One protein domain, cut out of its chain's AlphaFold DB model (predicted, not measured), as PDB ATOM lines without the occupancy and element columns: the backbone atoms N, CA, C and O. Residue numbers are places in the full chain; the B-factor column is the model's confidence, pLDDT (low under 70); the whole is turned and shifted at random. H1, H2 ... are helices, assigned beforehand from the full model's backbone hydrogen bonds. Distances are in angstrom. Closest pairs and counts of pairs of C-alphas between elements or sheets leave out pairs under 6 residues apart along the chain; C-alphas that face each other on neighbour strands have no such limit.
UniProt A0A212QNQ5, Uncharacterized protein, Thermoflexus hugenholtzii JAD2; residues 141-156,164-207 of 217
ATOM      1  N   PRO A 141     162.922 203.438 145.699       89.69
ATOM      2  CA  PRO A 141     162.552 203.261 147.096       89.69
ATOM      3  C   PRO A 141     161.309 202.384 147.233       89.69
ATOM      4  O   PRO A 141     160.293 202.612 146.567       89.69
ATOM      5  N   LEU A 142     161.367 201.414 148.144       88.31
ATOM      6  CA  LEU A 142     160.279 200.466 148.350       88.31
ATOM      7  C   LEU A 142     158.960 201.166 148.707       88.31
ATOM      8  O   LEU A 142     157.912 200.820 148.166       88.31
ATOM      9  N   ASP A 143     159.004 202.189 149.560       89.62
ATOM     10  CA  ASP A 143     157.802 202.926 149.964       89.62
ATOM     11  C   ASP A 143     157.159 203.689 148.803       89.62
ATOM     12  O   ASP A 143     155.931 203.768 148.711       89.62
ATOM     13  N   TYR A 144     157.967 204.167 147.852       89.94
ATOM     14  CA  TYR A 144     157.462 204.782 146.629       89.94
ATOM     15  C   TYR A 144     156.736 203.753 145.750       89.94
ATOM     16  O   TYR A 144     155.615 204.004 145.302       89.94
ATOM     17  N   LEU A 145     157.319 202.564 145.557       88.25
ATOM     18  CA  LEU A 145     156.675 201.470 144.818       88.25
ATOM     19  C   LEU A 145     155.370 201.014 145.486       88.25
ATOM     20  O   LEU A 145     154.372 200.787 144.799       88.25
ATOM     21  N   ARG A 146     155.346 200.926 146.824       90.12
ATOM     22  CA  ARG A 146     154.142 200.592 147.601       90.12
ATOM     23  C   ARG A 146     153.041 201.627 147.406       90.12
ATOM     24  O   ARG A 146     151.897 201.249 147.159       90.12
ATOM     25  N   TYR A 147     153.384 202.913 147.490       89.56
ATOM     26  CA  TYR A 147     152.439 204.003 147.259       89.56
ATOM     27  C   TYR A 147     151.830 203.928 145.855       89.56
ATOM     28  O   TYR A 147     150.609 203.949 145.716       89.56
ATOM     29  N   GLN A 148     152.662 203.758 144.824       89.44
ATOM     30  CA  GLN A 148     152.192 203.691 143.437       89.44
ATOM     31  C   GLN A 148     151.314 202.465 143.175       89.44
ATOM     32  O   GLN A 148     150.299 202.564 142.485       89.44
ATOM     33  N   PHE A 149     151.659 201.321 143.769       87.81
ATOM     34  CA  PHE A 149     150.824 200.126 143.710       87.81
ATOM     35  C   PHE A 149     149.457 200.356 144.371       87.81
ATOM     36  O   PHE A 149     148.435 200.044 143.765       87.81
ATOM     37  N   ARG A 150     149.404 200.957 145.568       86.00
ATOM     38  CA  ARG A 150     148.131 201.282 146.240       86.00
ATOM     39  C   ARG A 150     147.287 202.263 145.438       86.00
ATOM     40  O   ARG A 150     146.099 202.025 145.245       86.00
ATOM     41  N   LEU A 151     147.900 203.332 144.932       86.06
ATOM     42  CA  LEU A 151     147.217 204.331 144.112       86.06
ATOM     43  C   LEU A 151     146.572 203.685 142.881       86.06
ATOM     44  O   LEU A 151     145.402 203.923 142.588       86.06
ATOM     45  N   GLN A 152     147.314 202.814 142.196       83.81
ATOM     46  CA  GLN A 152     146.800 202.066 141.056       83.81
ATOM     47  C   GLN A 152     145.651 201.127 141.442       83.81
ATOM     48  O   GLN A 152     144.676 201.019 140.698       83.81
ATOM     49  N   ARG A 153     145.745 200.450 142.589       80.06
ATOM     50  CA  ARG A 153     144.683 199.563 143.073       80.06
ATOM     51  C   ARG A 153     143.404 200.318 143.404       80.06
ATOM     52  O   ARG A 153     142.348 199.873 142.979       80.06
ATOM     53  N   HIS A 154     143.492 201.479 144.045       78.56
ATOM     54  CA  HIS A 154     142.321 202.325 144.290       78.56
ATOM     55  C   HIS A 154     141.722 202.910 143.003       78.56
ATOM     56  O   HIS A 154     140.512 203.084 142.918       78.56
ATOM     57  N   ALA A 155     142.544 203.183 141.987       80.31
ATOM     58  CA  ALA A 155     142.063 203.644 140.684       80.31
ATOM     59  C   ALA A 155     141.391 202.530 139.851       80.31
ATOM     60  O   ALA A 155     140.649 202.815 138.910       80.31
ATOM     61  N   SER A 156     141.638 201.258 140.176       72.62
ATOM     62  CA  SER A 156     141.002 200.107 139.532       72.62
ATOM     63  C   SER A 156     139.565 199.946 140.037       72.62
ATOM     64  O   SER A 156     139.332 199.298 141.050       72.62
ATOM     65  N   ARG A 164     141.409 190.600 150.043       69.69
ATOM     66  CA  ARG A 164     142.623 190.040 149.406       69.69
ATOM     67  C   ARG A 164     143.856 190.919 149.605       69.69
ATOM     68  O   ARG A 164     144.981 190.443 149.447       69.69
ATOM     69  N   GLU A 165     143.660 192.183 149.965       75.69
ATOM     70  CA  GLU A 165     144.739 193.132 150.209       75.69
ATOM     71  C   GLU A 165     145.581 192.760 151.437       75.69
ATOM     72  O   GLU A 165     146.813 192.725 151.362       75.69
ATOM     73  N   ALA A 166     144.934 192.437 152.559       77.00
ATOM     74  CA  ALA A 166     145.630 192.099 153.800       77.00
ATOM     75  C   ALA A 166     146.523 190.857 153.634       77.00
ATOM     76  O   ALA A 166     147.665 190.833 154.097       77.00
ATOM     77  N   GLU A 167     146.033 189.840 152.919       82.88
ATOM     78  CA  GLU A 167     146.809 188.636 152.627       82.88
ATOM     79  C   GLU A 167     147.980 188.923 151.675       82.88
ATOM     80  O   GLU A 167     149.087 188.427 151.891       82.88
ATOM     81  N   PHE A 168     147.769 189.764 150.659       84.81
ATOM     82  CA  PHE A 168     148.826 190.191 149.743       84.81
ATOM     83  C   PHE A 168     149.975 190.881 150.484       84.81
ATOM     84  O   PHE A 168     151.131 190.483 150.328       84.81
ATOM     85  N   TRP A 169     149.670 191.876 151.324       85.19
ATOM     86  CA  TRP A 169     150.695 192.598 152.082       85.19
ATOM     87  C   TRP A 169     151.401 191.701 153.096       85.19
ATOM     88  O   TRP A 169     152.611 191.826 153.264       85.19
ATOM     89  N   LYS A 170     150.674 190.762 153.716       87.25
ATOM     90  CA  LYS A 170     151.254 189.770 154.627       87.25
ATOM     91  C   LYS A 170     152.248 188.845 153.922       87.25
ATOM     92  O   LYS A 170     153.280 188.525 154.495       87.25
ATOM     93  N   ARG A 171     151.956 188.406 152.694       87.31
ATOM     94  CA  ARG A 171     152.893 187.591 151.900       87.31
ATOM     95  C   ARG A 171     154.096 188.412 151.446       87.31
ATOM     96  O   ARG A 171     155.216 187.923 151.495       87.31
ATOM     97  N   LEU A 172     153.878 189.663 151.043       88.88
ATOM     98  CA  LEU A 172     154.957 190.542 150.599       88.88
ATOM     99  C   LEU A 172     155.937 190.860 151.738       88.88
ATOM    100  O   LEU A 172     157.139 190.849 151.512       88.88
ATOM    101  N   SER A 173     155.450 191.095 152.960       88.00
ATOM    102  CA  SER A 173     156.310 191.418 154.108       88.00
ATOM    103  C   SER A 173     157.190 190.257 154.583       88.00
ATOM    104  O   SER A 173     158.142 190.494 155.320       88.00
ATOM    105  N   GLN A 174     156.893 189.024 154.165       91.56
ATOM    106  CA  GLN A 174     157.714 187.842 154.446       91.56
ATOM    107  C   GLN A 174     158.933 187.727 153.522       91.56
ATOM    108  O   GLN A 174     159.827 186.932 153.803       91.56
ATOM    109  N   LEU A 175     158.972 188.489 152.425       89.81
ATOM    110  CA  LEU A 175     160.061 188.448 151.453       89.81
ATOM    111  C   LEU A 175     161.188 189.429 151.823       89.81
ATOM    112  O   LEU A 175     160.912 190.470 152.429       89.81
ATOM    113  N   PRO A 176     162.443 189.161 151.418       91.44
ATOM    114  CA  PRO A 176     163.532 190.135 151.468       91.44
ATOM    115  C   PRO A 176     163.181 191.435 150.736       91.44
ATOM    116  O   PRO A 176     162.426 191.429 149.764       91.44
ATOM    117  N   GLU A 177     163.755 192.560 151.166       87.00
ATOM    118  CA  GLU A 177     163.399 193.881 150.632       87.00
ATOM    119  C   GLU A 177     163.608 193.990 149.110       87.00
ATOM    120  O   GLU A 177     162.748 194.513 148.399       87.00
ATOM    121  N   ASP A 178     164.704 193.429 148.597       86.81
ATOM    122  CA  ASP A 178     165.011 193.426 147.164       86.81
ATOM    123  C   ASP A 178     163.966 192.639 146.354       86.81
ATOM    124  O   ASP A 178     163.516 193.088 145.294       86.81
ATOM    125  N   GLU A 179     163.501 191.504 146.884       88.75
ATOM    126  CA  GLU A 179     162.432 190.710 146.269       88.75
ATOM    127  C   GLU A 179     161.087 191.440 146.323       88.75
ATOM    128  O   GLU A 179     160.323 191.393 145.355       88.75
ATOM    129  N   GLN A 180     160.804 192.181 147.402       90.38
ATOM    130  CA  GLN A 180     159.604 193.017 147.487       90.38
ATOM    131  C   GLN A 180     159.592 194.094 146.399       90.38
ATOM    132  O   GLN A 180     158.566 194.289 145.738       90.38
ATOM    133  N   ARG A 181     160.725 194.781 146.186       90.44
ATOM    134  CA  ARG A 181     160.854 195.803 145.136       90.44
ATOM    135  C   ARG A 181     160.630 195.191 143.759       90.44
ATOM    136  O   ARG A 181     159.828 195.717 142.986       90.44
ATOM    137  N   LEU A 182     161.271 194.057 143.476       90.88
ATOM    138  CA  LEU A 182     161.120 193.356 142.205       90.88
ATOM    139  C   LEU A 182     159.671 192.913 141.971       90.88
ATOM    140  O   LEU A 182     159.129 193.111 140.884       90.88
ATOM    141  N   TYR A 183     159.017 192.362 142.993       90.75
ATOM    142  CA  TYR A 183     157.645 191.871 142.901       90.75
ATOM    143  C   TYR A 183     156.629 193.001 142.680       90.75
ATOM    144  O   TYR A 183     155.712 192.876 141.860       90.75
ATOM    145  N   LEU A 184     156.801 194.135 143.368       90.69
ATOM    146  CA  LEU A 184     155.984 195.330 143.148       90.69
ATOM    147  C   LEU A 184     156.226 195.917 141.757       90.69
ATOM    148  O   LEU A 184     155.264 196.180 141.037       90.69
ATOM    149  N   ALA A 185     157.485 196.056 141.340       91.44
ATOM    150  CA  ALA A 185     157.831 196.536 140.008       91.44
ATOM    151  C   ALA A 185     157.263 195.624 138.904       91.44
ATOM    152  O   ALA A 185     156.677 196.118 137.942       91.44
ATOM    153  N   ALA A 186     157.334 194.300 139.068       89.94
ATOM    154  CA  ALA A 186     156.754 193.333 138.138       89.94
ATOM    155  C   ALA A 186     155.219 193.420 138.104       89.94
ATOM    156  O   ALA A 186     154.603 193.351 137.039       89.94
ATOM    157  N   SER A 187     154.592 193.633 139.264       87.94
ATOM    158  CA  SER A 187     153.145 193.836 139.360       87.94
ATOM    159  C   SER A 187     152.701 195.103 138.627       87.94
ATOM    160  O   SER A 187     151.705 195.062 137.905       87.94
ATOM    161  N   LEU A 188     153.464 196.195 138.757       88.19
ATOM    162  CA  LEU A 188     153.264 197.447 138.023       88.19
ATOM    163  C   LEU A 188     153.516 197.288 136.518       88.19
ATOM    164  O   LEU A 188     152.754 197.809 135.705       88.19
ATOM    165  N   LEU A 189     154.530 196.512 136.130       88.88
ATOM    166  CA  LEU A 189     154.810 196.193 134.730       88.88
ATOM    167  C   LEU A 189     153.660 195.417 134.077       88.88
ATOM    168  O   LEU A 189     153.345 195.669 132.914       88.88
ATOM    169  N   ARG A 190     153.016 194.504 134.818       85.75
ATOM    170  CA  ARG A 190     151.873 193.713 134.331       85.75
ATOM    171  C   ARG A 190     150.673 194.579 133.948       85.75
ATOM    172  O   ARG A 190     149.883 194.174 133.105       85.75
ATOM    173  N   ILE A 191     150.533 195.751 134.565       82.81
ATOM    174  CA  ILE A 191     149.493 196.727 134.213       82.81
ATOM    175  C   ILE A 191     149.832 197.413 132.890       82.81
ATOM    176  O   ILE A 191     148.955 197.624 132.059       82.81
ATOM    177  N   GLY A 192     151.106 197.728 132.672       84.75
ATOM    178  CA  GLY A 192     151.583 198.199 131.383       84.75
ATOM    179  C   GLY A 192     152.976 198.799 131.459       84.75
ATOM    180  O   GLY A 192     153.338 199.486 132.417       84.75
ATOM    181  N   TYR A 193     153.745 198.609 130.388       87.12
ATOM    182  CA  TYR A 193     155.083 199.185 130.257       87.12
ATOM    183  C   TYR A 193     155.079 200.713 130.408       87.12
ATOM    184  O   TYR A 193     155.920 201.273 131.109       87.12
ATOM    185  N   GLY A 194     154.106 201.392 129.786       85.81
ATOM    186  CA  GLY A 194     153.978 202.849 129.860       85.81
ATOM    187  C   GLY A 194     153.778 203.354 131.289       85.81
ATOM    188  O   GLY A 194     154.405 204.337 131.675       85.81
ATOM    189  N   PHE A 195     152.980 202.643 132.089       86.12
ATOM    190  CA  PHE A 195     152.725 203.003 133.482       86.12
ATOM    191  C   PHE A 195     154.003 202.926 134.320       86.12
ATOM    192  O   PHE A 195     154.393 203.914 134.940       86.12
ATOM    193  N   LEU A 196     154.697 201.781 134.294       89.12
ATOM    194  CA  LEU A 196     155.929 201.617 135.066       89.12
ATOM    195  C   LEU A 196     157.016 202.603 134.615       89.12
ATOM    196  O   LEU A 196     157.734 203.150 135.447       89.12
ATOM    197  N   ASN A 197     157.115 202.881 133.315       90.81
ATOM    198  CA  ASN A 197     158.067 203.859 132.794       90.81
ATOM    199  C   ASN A 197     157.789 205.275 133.316       90.81
ATOM    200  O   ASN A 197     158.722 205.992 133.662       90.81
ATOM    201  N   GLU A 198     156.523 205.676 133.422       89.00
ATOM    202  CA  GLU A 198     156.160 206.961 134.025       89.00
ATOM    203  C   GLU A 198     156.437 206.997 135.531       89.00
ATOM    204  O   GLU A 198     156.946 208.001 136.027       89.00
ATOM    205  N   VAL A 199     156.187 205.901 136.252       88.12
ATOM    206  CA  VAL A 199     156.549 205.771 137.674       88.12
ATOM    207  C   VAL A 199     158.057 205.932 137.874       88.12
ATOM    208  O   VAL A 199     158.486 206.697 138.731       88.12
ATOM    209  N   VAL A 200     158.869 205.271 137.046       91.19
ATOM    210  CA  VAL A 200     160.335 205.366 137.103       91.19
ATOM    211  C   VAL A 200     160.815 206.784 136.783       91.19
ATOM    212  O   VAL A 200     161.691 207.297 137.471       91.19
ATOM    213  N   LYS A 201     160.225 207.461 135.789       89.75
ATOM    214  CA  LYS A 201     160.583 208.851 135.443       89.75
ATOM    215  C   LYS A 201     160.204 209.869 136.517       89.75
ATOM    216  O   LYS A 201     160.892 210.872 136.665       89.75
ATOM    217  N   ARG A 202     159.087 209.649 137.216       87.56
ATOM    218  CA  ARG A 202     158.568 210.548 138.264       87.56
ATOM    219  C   ARG A 202     159.138 210.239 139.645       87.56
ATOM    220  O   ARG A 202     158.705 210.847 140.625       87.56
ATOM    221  N   ALA A 203     160.059 209.286 139.740       85.69
ATOM    222  CA  ALA A 203     160.693 208.954 140.997       85.69
ATOM    223  C   ALA A 203     161.462 210.173 141.543       85.69
ATOM    224  O   ALA A 203     162.183 210.837 140.793       85.69
ATOM    225  N   PRO A 204     161.324 210.496 142.840       74.88
ATOM    226  CA  PRO A 204     162.042 211.614 143.434       74.88
ATOM    227  C   PRO A 204     163.559 211.366 143.396       74.88
ATOM    228  O   PRO A 204     164.044 210.316 143.816       74.88
ATOM    229  N   ALA A 205     164.324 212.371 142.949       60.28
ATOM    230  CA  ALA A 205     165.787 212.314 142.805       60.28
ATOM    231  C   ALA A 205     166.551 211.989 144.111       60.28
ATOM    232  O   ALA A 205     167.717 211.599 144.073       60.28
ATOM    233  N   GLN A 206     165.897 212.101 145.271       49.31
ATOM    234  CA  GLN A 206     166.480 211.852 146.596       49.31
ATOM    235  C   GLN A 206     166.764 210.367 146.901       49.31
ATOM    236  O   GLN A 206     167.461 210.067 147.865       49.31
ATOM    237  N   ALA A 207     166.306 209.431 146.065       46.78
ATOM    238  CA  ALA A 207     166.595 208.002 146.225       46.78
ATOM    239  C   ALA A 207     168.042 207.607 145.872       46.78
ATOM    240  O   ALA A 207     168.532 206.577 146.320       46.78
TER     241      ALA A 207
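What this domain is: This is residues 141 to 156 and 164 to 207 of the 217 residues of an uncharacterized protein of Thermoflexus hugenholtzii JAD2 (UniProt A0A212QNQ5). Two helices, H1 and H3, pack side by side, and H4 packs on H3 at residues 185 to 189 of H3. H2 lies off to one side near the beginning of H3, away from H1 and H4. The 60 printed residues hold four named helices, H1 to H4 in order, all helix in class, compact with a radius of gyration of the C-alphas of 11.5 A, spanning 29 by 27 by 16 A.

Where its parts are: Find C-alpha 142 at (160.279, 200.466, 148.350); from there H1 runs 20.0 A to residue 155. After the cut come H2, residues 164 to 172, and H3, residues 177 to 191, 21.7 A long. H4, residues 193 to 201, ends at (160.583, 208.851, 135.443).

How they stand to each other: Look at Leu 142 and Arg 181, the closest C-alphas of H1 and H3, 5.7 A apart: these helices touch at a shallow tilt of 30 degrees, the same way. H3 touches H4 with residues 185 to 189 alone, closest at C-alphas 189 and 196, 5.5 A. H2 is close to H3 but not clearly touching, C-alphas 172 and 180 being 6.1 A apart. Every O i to N i+4 pair is within hydrogen-bond range in H1, H2 and H4, and 10 of 11 in H3.

The domain as a whole: Residues 157 to 163 are cut out, leaving 14.2 A between C-alphas 156 and 164. Residues 164 and 205 to 207 have pLDDT under 70.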